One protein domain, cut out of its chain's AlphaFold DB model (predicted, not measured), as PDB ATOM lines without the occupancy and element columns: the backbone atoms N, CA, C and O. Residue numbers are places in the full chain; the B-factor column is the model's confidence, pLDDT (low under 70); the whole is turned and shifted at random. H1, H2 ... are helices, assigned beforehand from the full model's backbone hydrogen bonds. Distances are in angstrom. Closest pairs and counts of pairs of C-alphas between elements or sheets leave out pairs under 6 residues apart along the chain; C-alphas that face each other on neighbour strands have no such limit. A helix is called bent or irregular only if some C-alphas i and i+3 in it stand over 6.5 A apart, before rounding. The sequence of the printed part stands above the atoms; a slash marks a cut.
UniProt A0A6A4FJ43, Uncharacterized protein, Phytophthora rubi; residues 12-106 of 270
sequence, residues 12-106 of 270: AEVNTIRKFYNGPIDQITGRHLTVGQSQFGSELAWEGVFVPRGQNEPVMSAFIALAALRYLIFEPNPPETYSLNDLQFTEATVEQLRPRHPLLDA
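AT A GLANCE: This is residues 12 to 106 of the 270 residues of an uncharacterized protein of Phytophthora rubi (UniProt A0A6A4FJ43). There is little regular structure: four short, separate helices are strung on long loops, H1 at one end, H2 along one side, and H3 and H4 toward the other end. The printed part has 95 residues, of which 34 are in named elements; the class is all helix, in order H1, H2, H3, H4, with no named strand. It is only just compact, close to loose, with a radius of gyration of the C-alphas of 14.6 A and spans of 36 by 30 by 26 A.

IN THESE COORDINATES: H1, residues 12 to 22, begins at C-alpha 12 (7.735, -20.247, 40.963) and is 15.3 A long. H2, residues 60 to 73, is 17.8 A long and irregular: C-alphas 70 and 73 are 7.2 A apart. H3 is residues 91 to 95, 6.3 A. H4, residues 101 to 104, 5.4 A, ends at C-alpha 104 (-4.524, 12.614, 51.836).

HOW THE PARTS SIT: No two helices touch. H1 is apart from H2, H3 and H4; H2 and H4 are only just apart, closest 8.4 A. Every O i to N i+4 pair is within hydrogen-bond range in H1 and H3, and 9 of 10 in H2; H4 is too short for one.

THE WHOLE: The printed part has no cut. The links H1 to H2, residues 23 to 59, and H2 to H3, residues 74 to 90, are long; H3 to H4 is tight. The C-alphas farthest apart, of Ala 12 and Leu 103, are 40.0 A apart. No printed residue is under 70 in pLDDT.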
ATOM      1  N   ALA A  12       7.673 -21.664  41.318       96.31
ATOM      2  CA  ALA A  12       7.735 -20.247  40.963       96.31
ATOM      3  C   ALA A  12       6.351 -19.569  40.982       96.31
ATOM      4  O   ALA A  12       6.212 -18.457  41.497       96.31
ATOM      5  N   GLU A  13       5.316 -20.240  40.470       93.81
ATOM      6  CA  GLU A  13       3.931 -19.746  40.502       93.81
ATOM      7  C   GLU A  13       3.400 -19.683  41.942       93.81
ATOM      8  O   GLU A  13       2.853 -18.659  42.353       93.81
ATOM      9  N   VAL A  14       3.642 -20.723  42.750       95.69
ATOM     10  CA  VAL A  14       3.276 -20.741  44.177       95.69
ATOM     11  C   VAL A  14       3.973 -19.613  44.936       95.69
ATOM     12  O   VAL A  14       3.333 -18.899  45.707       95.69
ATOM     13  N   ASN A  15       5.273 -19.411  44.712       96.00
ATOM     14  CA  ASN A  15       6.026 -18.333  45.352       96.00
ATOM     15  C   ASN A  15       5.531 -16.947  44.924       96.00
ATOM     16  O   ASN A  15       5.554 -16.021  45.730       96.00
ATOM     17  N   THR A  16       5.047 -16.802  43.690       94.50
ATOM     18  CA  THR A  16       4.429 -15.557  43.215       94.50
ATOM     19  C   THR A  16       3.105 -15.296  43.928       94.50
ATOM     20  O   THR A  16       2.921 -14.228  44.500       94.50
ATOM     21  N   ILE A  17       2.219 -16.293  43.993       94.44
ATOM     22  CA  ILE A  17       0.921 -16.175  44.674       94.44
ATOM     23  C   ILE A  17       1.093 -15.884  46.171       94.44
ATOM     24  O   ILE A  17       0.400 -15.035  46.726       94.44
ATOM     25  N   ARG A  18       2.069 -16.523  46.829       94.81
ATOM     26  CA  ARG A  18       2.400 -16.234  48.234       94.81
ATOM     27  C   ARG A  18       2.795 -14.777  48.460       94.81
ATOM     28  O   ARG A  18       2.465 -14.235  49.505       94.81
ATOM     29  N   LYS A  19       3.456 -14.118  47.500       93.69
ATOM     30  CA  LYS A  19       3.768 -12.685  47.621       93.69
ATOM     31  C   LYS A  19       2.502 -11.825  47.635       93.69
ATOM     32  O   LYS A  19       2.456 -10.882  48.412       93.69
ATOM     33  N   PHE A  20       1.470 -12.167  46.859       93.88
ATOM     34  CA  PHE A  20       0.188 -11.446  46.900       93.88
ATOM     35  C   PHE A  20      -0.522 -11.604  48.248       93.88
ATOM     36  O   PHE A  20      -0.951 -10.613  48.835       93.88
ATOM     37  N   TYR A  21      -0.571 -12.826  48.785       93.12
ATOM     38  CA  TYR A  21      -1.184 -13.081  50.094       93.12
ATOM     39  C   TYR A  21      -0.350 -12.607  51.289       93.12
ATOM     40  O   TYR A  21      -0.889 -12.481  52.381       93.12
ATOM     41  N   ASN A  22       0.947 -12.358  51.127       91.25
ATOM     42  CA  ASN A  22       1.774 -11.801  52.201       91.25
ATOM     43  C   ASN A  22       1.815 -10.269  52.159       91.25
ATOM     44  O   ASN A  22       2.000  -9.632  53.194       91.25
ATOM     45  N   GLY A  23       1.656  -9.676  50.974       92.38
ATOM     46  CA  GLY A  23       1.899  -8.255  50.766       92.38
ATOM     47  C   GLY A  23       3.385  -7.878  50.902       92.38
ATOM     48  O   GLY A  23       4.256  -8.745  51.046       92.38
ATOM     49  N   PRO A  24       3.706  -6.577  50.810       94.00
ATOM     50  CA  PRO A  24       5.069  -6.088  50.956       94.00
ATOM     51  C   PRO A  24       5.534  -6.147  52.417       94.00
ATOM     52  O   PRO A  24       4.832  -5.709  53.331       94.00
ATOM     53  N   ILE A  25       6.756  -6.640  52.615       94.19
ATOM     54  CA  ILE A  25       7.449  -6.662  53.907       94.19
ATOM     55  C   ILE A  25       8.818  -5.999  53.770       94.19
ATOM     56  O   ILE A  25       9.464  -6.120  52.722       94.19
ATOM     57  N   ASP A  26       9.283  -5.362  54.839       95.25
ATOM     58  CA  ASP A  26      10.684  -4.972  54.965       95.25
ATOM     59  C   ASP A  26      11.538  -6.238  55.130       95.25
ATOM     60  O   ASP A  26      11.296  -7.058  56.017       95.25
ATOM     61  N   GLN A  27      12.531  -6.439  54.264       93.81
ATOM     62  CA  GLN A  27      13.359  -7.654  54.292       93.81
ATOM     63  C   GLN A  27      14.326  -7.705  55.486       93.81
ATOM     64  O   GLN A  27      14.836  -8.779  55.802       93.81
ATOM     65  N   ILE A  28      14.609  -6.568  56.126       94.31
ATOM     66  CA  ILE A  28      15.518  -6.475  57.271       94.31
ATOM     67  C   ILE A  28      14.741  -6.699  58.566       94.31
ATOM     68  O   ILE A  28      15.175  -7.484  59.409       94.31
ATOM     69  N   THR A  29      13.607  -6.016  58.732       93.19
ATOM     70  CA  THR A  29      12.833  -6.071  59.984       93.19
ATOM     71  C   THR A  29      11.749  -7.145  59.972       93.19
ATOM     72  O   THR A  29      11.301  -7.575  61.032       93.19
ATOM     73  N   GLY A  30      11.339  -7.612  58.789       92.38
ATOM     74  CA  GLY A  30      10.236  -8.556  58.608       92.38
ATOM     75  C   GLY A  30       8.852  -7.931  58.794       92.38
ATOM     76  O   GLY A  30       7.855  -8.650  58.736       92.38
ATOM     77  N   ARG A  31       8.768  -6.615  59.022       93.81
ATOM     78  CA  ARG A  31       7.510  -5.914  59.288       93.81
ATOM     79  C   ARG A  31       6.715  -5.709  58.000       93.81
ATOM     80  O   ARG A  31       7.288  -5.408  56.952       93.81
ATOM     81  N   HIS A  32       5.392  -5.837  58.076       94.81
ATOM     82  CA  HIS A  32       4.514  -5.508  56.953       94.81
ATOM     83  C   HIS A  32       4.548  -4.006  56.655       94.81
ATOM     84  O   HIS A  32       4.649  -3.178  57.561       94.81
ATOM     85  N   LEU A  33       4.451  -3.649  55.373       95.56
ATOM     86  CA  LEU A  33       4.508  -2.256  54.912       95.56
ATOM     87  C   LEU A  33       3.145  -1.701  54.493       95.56
ATOM     88  O   LEU A  33       3.017  -0.505  54.247       95.56
ATOM     89  N   THR A  34       2.123  -2.551  54.442       93.12
ATOM     90  CA  THR A  34       0.725  -2.174  54.223       93.12
ATOM     91  C   THR A  34      -0.153  -2.827  55.281       93.12
ATOM     92  O   THR A  34       0.170  -3.894  55.798       93.12
ATOM     93  N   VAL A  35      -1.288  -2.192  55.576       90.50
ATOM     94  CA  VAL A  35      -2.292  -2.694  56.527       90.50
ATOM     95  C   VAL A  35      -2.972  -3.990  56.063       90.50
ATOM     96  O   VAL A  35      -3.455  -4.777  56.874       90.50
ATOM     97  N   GLY A  36      -3.027  -4.205  54.748       84.44
ATOM     98  CA  GLY A  36      -3.762  -5.299  54.134       84.44
ATOM     99  C   GLY A  36      -3.063  -5.899  52.923       84.44
ATOM    100  O   GLY A  36      -2.254  -5.256  52.250       84.44
ATOM    101  N   GLN A  37      -3.444  -7.139  52.655       88.69
ATOM    102  CA  GLN A  37      -3.023  -7.999  51.556       88.69
ATOM    103  C   GLN A  37      -4.250  -8.476  50.764       88.69
ATOM    104  O   GLN A  37      -5.389  -8.337  51.232       88.69
ATOM    105  N   SER A  38      -4.041  -9.103  49.607       92.12
ATOM    106  CA  SER A  38      -5.119  -9.808  48.901       92.12
ATOM    107  C   SER A  38      -5.727 -10.881  49.810       92.12
ATOM    108  O   SER A  38      -5.003 -11.570  50.532       92.12
ATOM    109  N   GLN A  39      -7.054 -11.008  49.821       91.88
ATOM    110  CA  GLN A  39      -7.741 -12.009  50.642       91.88
ATOM    111  C   GLN A  39      -8.044 -13.270  49.837       91.88
ATOM    112  O   GLN A  39      -8.327 -13.195  48.643       91.88
ATOM    113  N   PHE A  40      -8.034 -14.421  50.508       92.50
ATOM    114  CA  PHE A  40      -8.496 -15.669  49.906       92.50
ATOM    115  C   PHE A  40      -9.951 -15.545  49.441       92.50
ATOM    116  O   PHE A  40     -10.808 -15.066  50.190       92.50
ATOM    117  N   GLY A  41     -10.223 -16.023  48.229       92.44
ATOM    118  CA  GLY A  41     -11.519 -15.929  47.565       92.44
ATOM    119  C   GLY A  41     -11.653 -14.724  46.630       92.44
ATOM    120  O   GLY A  41     -12.743 -14.503  46.102       92.44
ATOM    121  N   SER A  42     -10.592 -13.936  46.424       95.25
ATOM    122  CA  SER A  42     -10.580 -12.803  45.476       95.25
ATOM    123  C   SER A  42      -9.948 -13.154  44.122       95.25
ATOM    124  O   SER A  42      -9.946 -12.336  43.209       95.25
ATOM    125  N   GLU A  43      -9.434 -14.375  43.956       95.25
ATOM    126  CA  GLU A  43      -8.485 -14.732  42.887       95.25
ATOM    127  C   GLU A  43      -9.079 -14.594  41.483       95.25
ATOM    128  O   GLU A  43      -8.375 -14.219  40.547       95.25
ATOM    129  N   LEU A  44     -10.385 -14.842  41.341       93.38
ATOM    130  CA  LEU A  44     -11.100 -14.707  40.067       93.38
ATOM    131  C   LEU A  44     -11.168 -13.258  39.560       93.38
ATOM    132  O   LEU A  44     -11.472 -13.043  38.391       93.38
ATOM    133  N   ALA A  45     -10.897 -12.278  40.421       93.69
ATOM    134  CA  ALA A  45     -10.960 -10.859  40.094       93.69
ATOM    135  C   ALA A  45      -9.582 -10.232  39.820       93.69
ATOM    136  O   ALA A  45      -9.500  -9.117  39.323       93.69
ATOM    137  N   TRP A  46      -8.477 -10.931  40.108       95.50
ATOM    138  CA  TRP A  46      -7.129 -10.339  40.052       95.50
ATOM    139  C   TRP A  46      -6.688  -9.923  38.642       95.50
ATOM    140  O   TRP A  46      -5.833  -9.042  38.477       95.50
ATOM    141  N   GLU A  47      -7.240 -10.590  37.628       94.75
ATOM    142  CA  GLU A  47      -6.891 -10.396  36.228       94.75
ATOM    143  C   GLU A  47      -7.266  -8.985  35.734       94.75
ATOM    144  O   GLU A  47      -8.406  -8.537  35.805       94.75
ATOM    145  N   GLY A  48      -6.287  -8.266  35.189       93.25
ATOM    146  CA  GLY A  48      -6.401  -6.877  34.751       93.25
ATOM    147  C   GLY A  48      -6.177  -5.845  35.863       93.25
ATOM    148  O   GLY A  48      -5.905  -4.682  35.549       93.25
ATOM    149  N   VAL A  49      -6.221  -6.243  37.138       94.62
ATOM    150  CA  VAL A  49      -6.021  -5.332  38.277       94.62
ATOM    151  C   VAL A  49      -4.558  -5.302  38.691       94.62
ATOM    152  O   VAL A  49      -3.906  -4.267  38.553       94.62
ATOM    153  N   PHE A  50      -4.013  -6.447  39.104       92.50
ATOM    154  CA  PHE A  50      -2.586  -6.611  39.408       92.50
ATOM    155  C   PHE A  50      -1.978  -7.899  38.835       92.50
ATOM    156  O   PHE A  50      -0.757  -8.059  38.861       92.50
ATOM    157  N   VAL A  51      -2.796  -8.784  38.251       94.69
ATOM    158  CA  VAL A  51      -2.344  -9.889  37.397       94.69
ATOM    159  C   VAL A  51      -2.613  -9.514  35.938       94.69
ATOM    160  O   VAL A  51      -3.751  -9.204  35.600       94.69
ATOM    161  N   PRO A  52      -1.614  -9.503  35.046       93.56
ATOM    162  CA  PRO A  52      -1.835  -9.129  33.653       93.56
ATOM    163  C   PRO A  52      -2.557 -10.239  32.875       93.56
ATOM    164  O   PRO A  52      -2.270 -11.419  33.065       93.56
ATOM    165  N   ARG A  53      -3.449  -9.856  31.950       92.81
ATOM    166  CA  ARG A  53      -4.152 -10.775  31.022       92.81
ATOM    167  C   ARG A  53      -3.218 -11.453  30.020       92.81
ATOM    168  O   ARG A  53      -3.468 -12.559  29.551       92.81
ATOM    169  N   GLY A  54      -2.120 -10.781  29.691       91.62
ATOM    170  CA  GLY A  54      -1.090 -11.262  28.785       91.62
ATOM    171  C   GLY A  54       0.279 -10.751  29.212       91.62
ATOM    172  O   GLY A  54       0.381  -9.763  29.928       91.62
ATOM    173  N   GLN A  55       1.351 -11.403  28.756       85.69
ATOM    174  CA  GLN A  55       2.725 -11.169  29.229       85.69
ATOM    175  C   GLN A  55       3.163  -9.690  29.267       85.69
ATOM    176  O   GLN A  55       3.952  -9.318  30.129       85.69
ATOM    177  N   ASN A  56       2.656  -8.863  28.350       87.00
ATOM    178  CA  ASN A  56       3.009  -7.446  28.228       87.00
ATOM    179  C   ASN A  56       1.794  -6.516  28.372       87.00
ATOM    180  O   ASN A  56       1.863  -5.354  27.971       87.00
ATOM    181  N   GLU A  57       0.668  -7.020  28.876       92.25
ATOM    182  CA  GLU A  57      -0.506  -6.182  29.088       92.25
ATOM    183  C   GLU A  57      -0.361  -5.363  30.376       92.25
ATOM    184  O   GLU A  57       0.055  -5.902  31.406       92.25
ATOM    185  N   PRO A  58      -0.685  -4.057  30.342       91.06
ATOM    186  CA  PRO A  58      -0.647  -3.231  31.536       91.06
ATOM    187  C   PRO A  58      -1.728  -3.674  32.525       91.06
ATOM    188  O   PRO A  58      -2.789  -4.164  32.140       91.06
ATOM    189  N   VAL A  59      -1.470  -3.438  33.808       94.81
ATOM    190  CA  VAL A  59      -2.426  -3.686  34.889       94.81
ATOM    191  C   VAL A  59      -2.863  -2.369  35.515       94.81
ATOM    192  O   VAL A  59      -2.072  -1.423  35.602       94.81
ATOM    193  N   MET A  60      -4.119  -2.292  35.950       93.94
ATOM    194  CA  MET A  60      -4.692  -1.048  36.466       93.94
ATOM    195  C   MET A  60      -3.931  -0.518  37.689       93.94
ATOM    196  O   MET A  60      -3.634   0.676  37.758       93.94
ATOM    197  N   SER A  61      -3.541  -1.401  38.611       93.94
ATOM    198  CA  SER A  61      -2.822  -1.014  39.826       93.94
ATOM    199  C   SER A  61      -1.472  -0.368  39.522       93.94
ATOM    200  O   SER A  61      -1.076   0.559  40.220       93.94
ATOM    201  N   ALA A  62      -0.785  -0.778  38.449       93.88
ATOM    202  CA  ALA A  62       0.481  -0.165  38.048       93.88
ATOM    203  C   ALA A  62       0.289   1.279  37.562       93.88
ATOM    204  O   ALA A  62       1.095   2.148  37.893       93.88
ATOM    205  N   PHE A  63      -0.786   1.544  36.813       92.94
ATOM    206  CA  PHE A  63      -1.125   2.891  36.352       92.94
ATOM    207  C   PHE A  63      -1.448   3.824  37.528       92.94
ATOM    208  O   PHE A  63      -0.870   4.907  37.629       92.94
ATOM    209  N   ILE A  64      -2.321   3.382  38.440       94.38
ATOM    210  CA  ILE A  64      -2.732   4.170  39.612       94.38
ATOM    211  C   ILE A  64      -1.539   4.409  40.545       94.38
ATOM    212  O   ILE A  64      -1.262   5.554  40.907       94.38
ATOM    213  N   ALA A  65      -0.793   3.352  40.888       94.06
ATOM    214  CA  ALA A  65       0.351   3.454  41.788       94.06
ATOM    215  C   ALA A  65       1.428   4.387  41.228       94.06
ATOM    216  O   ALA A  65       1.925   5.249  41.947       94.06
ATOM    217  N   LEU A  66       1.771   4.271  39.940       94.44
ATOM    218  CA  LEU A  66       2.809   5.110  39.346       94.44
ATOM    219  C   LEU A  66       2.411   6.591  39.312       94.44
ATOM    220  O   LEU A  66       3.251   7.451  39.577       94.44
ATOM    221  N   ALA A  67       1.142   6.895  39.021       94.06
ATOM    222  CA  ALA A  67       0.643   8.265  39.063       94.06
ATOM    223  C   ALA A  67       0.710   8.839  40.488       94.06
ATOM    224  O   ALA A  67       1.208   9.948  40.683       94.06
ATOM    225  N   ALA A  68       0.280   8.068  41.490       93.94
ATOM    226  CA  ALA A  68       0.309   8.495  42.884       93.94
ATOM    227  C   ALA A  68       1.748   8.706  43.397       93.94
ATOM    228  O   ALA A  68       2.046   9.747  43.982       93.94
ATOM    229  N   LEU A  69       2.661   7.770  43.116       94.25
ATOM    230  CA  LEU A  69       4.067   7.850  43.530       94.25
ATOM    231  C   LEU A  69       4.796   9.045  42.901       94.25
ATOM    232  O   LEU A  69       5.613   9.679  43.563       94.25
ATOM    233  N   ARG A  70       4.509   9.375  41.636       94.00
ATOM    234  CA  ARG A  70       5.170  10.491  40.941       94.00
ATOM    235  C   ARG A  70       4.657  11.865  41.350       94.00
ATOM    236  O   ARG A  70       5.427  12.818  41.300       94.00
ATOM    237  N   TYR A  71       3.372  11.982  41.680       92.81
ATOM    238  CA  TYR A  71       2.722  13.295  41.713       92.81
ATOM    239  C   TYR A  71       1.994  13.634  43.011       92.81
ATOM    240  O   TYR A  71       1.690  14.806  43.222       92.81
ATOM    241  N   LEU A  72       1.690  12.645  43.856       91.56
ATOM    242  CA  LEU A  72       0.789  12.832  44.994       91.56
ATOM    243  C   LEU A  72       1.441  12.504  46.341       91.56
ATOM    244  O   LEU A  72       1.258  13.246  47.305       91.56
ATOM    245  N   ILE A  73       2.173  11.393  46.402       90.88
ATOM    246  CA  ILE A  73       2.564  10.755  47.662       90.88
ATOM    247  C   ILE A  73       3.850  11.341  48.257       90.88
ATOM    248  O   ILE A  73       3.899  11.594  49.458       90.88
ATOM    249  N   PHE A  74       4.897  11.526  47.450       91.44
ATOM    250  CA  PHE A  74       6.209  11.936  47.953       91.44
ATOM    251  C   PHE A  74       6.400  13.451  47.924       91.44
ATOM    252  O   PHE A  74       5.923  14.139  47.025       91.44
ATOM    253  N   GLU A  75       7.156  13.964  48.893       89.62
ATOM    254  CA  GLU A  75       7.540  15.371  48.957       89.62
ATOM    255  C   GLU A  75       9.050  15.503  49.243       89.62
ATOM    256  O   GLU A  75       9.487  15.162  50.345       89.62
ATOM    257  N   PRO A  76       9.865  15.986  48.280       91.62
ATOM    258  CA  PRO A  76       9.488  16.397  46.921       91.62
ATOM    259  C   PRO A  76       9.096  15.214  46.019       91.62
ATOM    260  O   PRO A  76       9.501  14.076  46.253       91.62
ATOM    261  N   ASN A  77       8.356  15.508  44.946       93.62
ATOM    262  CA  ASN A  77       8.040  14.525  43.909       93.62
ATOM    263  C   ASN A  77       9.332  13.931  43.308       93.62
ATOM    264  O   ASN A  77      10.293  14.675  43.068       93.62
ATOM    265  N   PRO A  78       9.367  12.618  43.015       94.69
ATOM    266  CA  PRO A  78      10.504  11.994  42.352       94.69
ATOM    267  C   PRO A  78      10.615  12.468  40.886       94.69
ATOM    268  O   PRO A  78       9.677  13.062  40.349       94.69
ATOM    269  N   PRO A  79      11.746  12.214  40.199       94.56
ATOM    270  CA  PRO A  79      11.901  12.598  38.796       94.56
ATOM    271  C   PRO A  79      10.867  11.902  37.896       94.56
ATOM    272  O   PRO A  79      10.419  10.796  38.186       94.56
ATOM    273  N   GLU A  80      10.558  12.493  36.736       90.94
ATOM    274  CA  GLU A  80       9.609  11.921  35.759       90.94
ATOM    275  C   GLU A  80       9.996  10.509  35.278       90.94
ATOM    276  O   GLU A  80       9.146   9.735  34.834       90.94
ATOM    277  N   THR A  81      11.278  10.152  35.389       94.69
ATOM    278  CA  THR A  81      11.807   8.823  35.063       94.69
ATOM    279  C   THR A  81      11.506   7.760  36.121       94.69
ATOM    280  O   THR A  81      11.715   6.585  35.839       94.69
ATOM    281  N   TYR A  82      11.022   8.137  37.310       95.38
ATOM    282  CA  TYR A  82      10.728   7.214  38.410       95.38
ATOM    283  C   TYR A  82       9.731   6.140  37.980       95.38
ATOM    284  O   TYR A  82       8.702   6.449  37.391       95.38
ATOM    285  N   SER A  83      10.008   4.882  38.270       94.69
ATOM    286  CA  SER A  83       9.240   3.711  37.860       94.69
ATOM    287  C   SER A  83       8.915   2.828  39.063       94.69
ATOM    288  O   SER A  83       9.451   3.008  40.154       94.69
ATOM    289  N   LEU A  84       8.062   1.819  38.874       92.62
ATOM    290  CA  LEU A  84       7.778   0.849  39.939       92.62
ATOM    291  C   LEU A  84       9.019   0.047  40.364       92.62
ATOM    292  O   LEU A  84       9.060  -0.427  41.493       92.62
ATOM    293  N   ASN A  85      10.035  -0.070  39.502       93.62
ATOM    294  CA  ASN A  85      11.297  -0.735  39.843       93.62
ATOM    295  C   ASN A  85      12.168   0.093  40.798       93.62
ATOM    296  O   ASN A  85      13.066  -0.460  41.428       93.62
ATOM    297  N   ASP A  86      11.917   1.399  40.900       94.88
ATOM    298  CA  ASP A  86      12.655   2.287  41.799       94.88
ATOM    299  C   ASP A  86      12.089   2.243  43.231       94.88
ATOM    300  O   ASP A  86      12.796   2.571  44.188       94.88
ATOM    301  N   LEU A  87      10.840   1.780  43.395       93.81
ATOM    302  CA  LEU A  87      10.174   1.673  44.691       93.81
ATOM    303  C   LEU A  87      10.861   0.634  45.584       93.81
ATOM    304  O   LEU A  87      10.954  -0.545  45.248       93.81
ATOM    305  N   GLN A  88      11.284   1.075  46.767       94.38
ATOM    306  CA  GLN A  88      11.884   0.209  47.777       94.38
ATOM    307  C   GLN A  88      10.840  -0.198  48.817       94.38
ATOM    308  O   GLN A  88      10.193   0.657  49.419       94.38
ATOM    309  N   PHE A  89      10.713  -1.497  49.078       94.94
ATOM    310  CA  PHE A  89       9.878  -2.021  50.159       94.94
ATOM    311  C   PHE A  89      10.651  -1.983  51.481       94.94
ATOM    312  O   PHE A  89      11.222  -2.987  51.904       94.94
ATOM    313  N   THR A  90      10.685  -0.806  52.111       96.38
ATOM    314  CA  THR A  90      11.291  -0.595  53.433       96.38
ATOM    315  C   THR A  90      10.409   0.278  54.322       96.38
ATOM    316  O   THR A  90       9.592   1.057  53.824       96.38
ATOM    317  N   GLU A  91      10.614   0.211  55.637       95.81
ATOM    318  CA  GLU A  91       9.957   1.129  56.582       95.81
ATOM    319  C   GLU A  91      10.319   2.597  56.290       95.81
ATOM    320  O   GLU A  91       9.479   3.483  56.420       95.81
ATOM    321  N   ALA A  92      11.529   2.864  55.785       95.25
ATOM    322  CA  ALA A  92      11.944   4.209  55.380       95.25
ATOM    323  C   ALA A  92      11.103   4.775  54.220       95.25
ATOM    324  O   ALA A  92      10.918   5.987  54.136       95.25
ATOM    325  N   THR A  93      10.581   3.926  53.330       94.75
ATOM    326  CA  THR A  93       9.630   4.352  52.291       94.75
ATOM    327  C   THR A  93       8.269   4.693  52.895       94.75
ATOM    328  O   THR A  93       7.645   5.660  52.470       94.75
ATOM    329  N   VAL A  94       7.817   3.948  53.909       95.19
ATOM    330  CA  VAL A  94       6.557   4.241  54.616       95.19
ATOM    331  C   VAL A  94       6.651   5.567  55.376       95.19
ATOM    332  O   VAL A  94       5.718   6.365  55.341       95.19
ATOM    333  N   GLU A  95       7.799   5.872  55.983       94.25
ATOM    334  CA  GLU A  95       8.018   7.163  56.648       94.25
ATOM    335  C   GLU A  95       7.943   8.362  55.693       94.25
ATOM    336  O   GLU A  95       7.510   9.444  56.093       94.25
ATOM    337  N   GLN A  96       8.277   8.182  54.411       94.12
ATOM    338  CA  GLN A  96       8.126   9.241  53.405       94.12
ATOM    339  C   GLN A  96       6.660   9.595  53.112       94.12
ATOM    340  O   GLN A  96       6.404  10.653  52.544       94.12
ATOM    341  N   LEU A  97       5.700   8.754  53.513       93.19
ATOM    342  CA  LEU A  97       4.263   9.013  53.362       93.19
ATOM    343  C   LEU A  97       3.735   9.966  54.452       93.19
ATOM    344  O   LEU A  97       2.753  10.683  54.249       93.19
ATOM    345  N   ARG A  98       4.404  10.013  55.611       92.62
ATOM    346  CA  ARG A  98       3.950  10.732  56.814       92.62
ATOM    347  C   ARG A  98       3.690  12.232  56.605       92.62
ATOM    348  O   ARG A  98       2.706  12.720  57.156       92.62
ATOM    349  N   PRO A  99       4.485  12.991  55.824       91.62
ATOM    350  CA  PRO A  99       4.207  14.411  55.592       91.62
ATOM    351  C   PRO A  99       2.873  14.679  54.876       91.62
ATOM    352  O   PRO A  99       2.271  15.737  55.081       91.62
ATOM    353  N   ARG A 100       2.417  13.731  54.044       92.12
ATOM    354  CA  ARG A 100       1.172  13.817  53.266       92.12
ATOM    355  C   ARG A 100      -0.014  13.128  53.927       92.12
ATOM    356  O   ARG A 100      -1.144  13.457  53.586       92.12
ATOM    357  N   HIS A 101       0.235  12.243  54.888       93.75
ATOM    358  CA  HIS A 101      -0.794  11.517  55.627       93.75
ATOM    359  C   HIS A 101      -1.942  12.426  56.135       93.75
ATOM    360  O   HIS A 101      -3.084  12.166  55.763       93.75
ATOM    361  N   PRO A 102      -1.697  13.558  56.834       94.44
ATOM    362  CA  PRO A 102      -2.788  14.420  57.306       94.44
ATOM    363  C   PRO A 102      -3.588  15.134  56.206       94.44
ATOM    364  O   PRO A 102      -4.623  15.725  56.501       94.44
ATOM    365  N   LEU A 103      -3.086  15.160  54.968       93.25
ATOM    366  CA  LEU A 103      -3.740  15.805  53.827       93.25
ATOM    367  C   LEU A 103      -4.529  14.803  52.971       93.25
ATOM    368  O   LEU A 103      -5.567  15.158  52.419       93.25
ATOM    369  N   LEU A 104      -4.010  13.584  52.807       92.81
ATOM    370  CA  LEU A 104      -4.524  12.614  51.836       92.81
ATOM    371  C   LEU A 104      -5.327  11.477  52.459       92.81
ATOM    372  O   LEU A 104      -6.214  10.935  51.796       92.81
ATOM    373  N   ASP A 105      -5.017  11.100  53.696       93.88
ATOM    374  CA  ASP A 105      -5.629   9.930  54.308       93.88
ATOM    375  C   ASP A 105      -6.935  10.317  55.011       93.88
ATOM    376  O   ASP A 105      -7.095  11.426  55.513       93.88
ATOM    377  N   ALA A 106      -7.881   9.380  55.060       94.50
ATOM    378  CA  ALA A 106      -9.177   9.533  55.726       94.50
ATOM    379  C   ALA A 106      -9.328   8.497  56.853       94.50
ATOM    380  O   ALA A 106     -10.276   7.718  56.895       94.50
TER     381      ALA A 106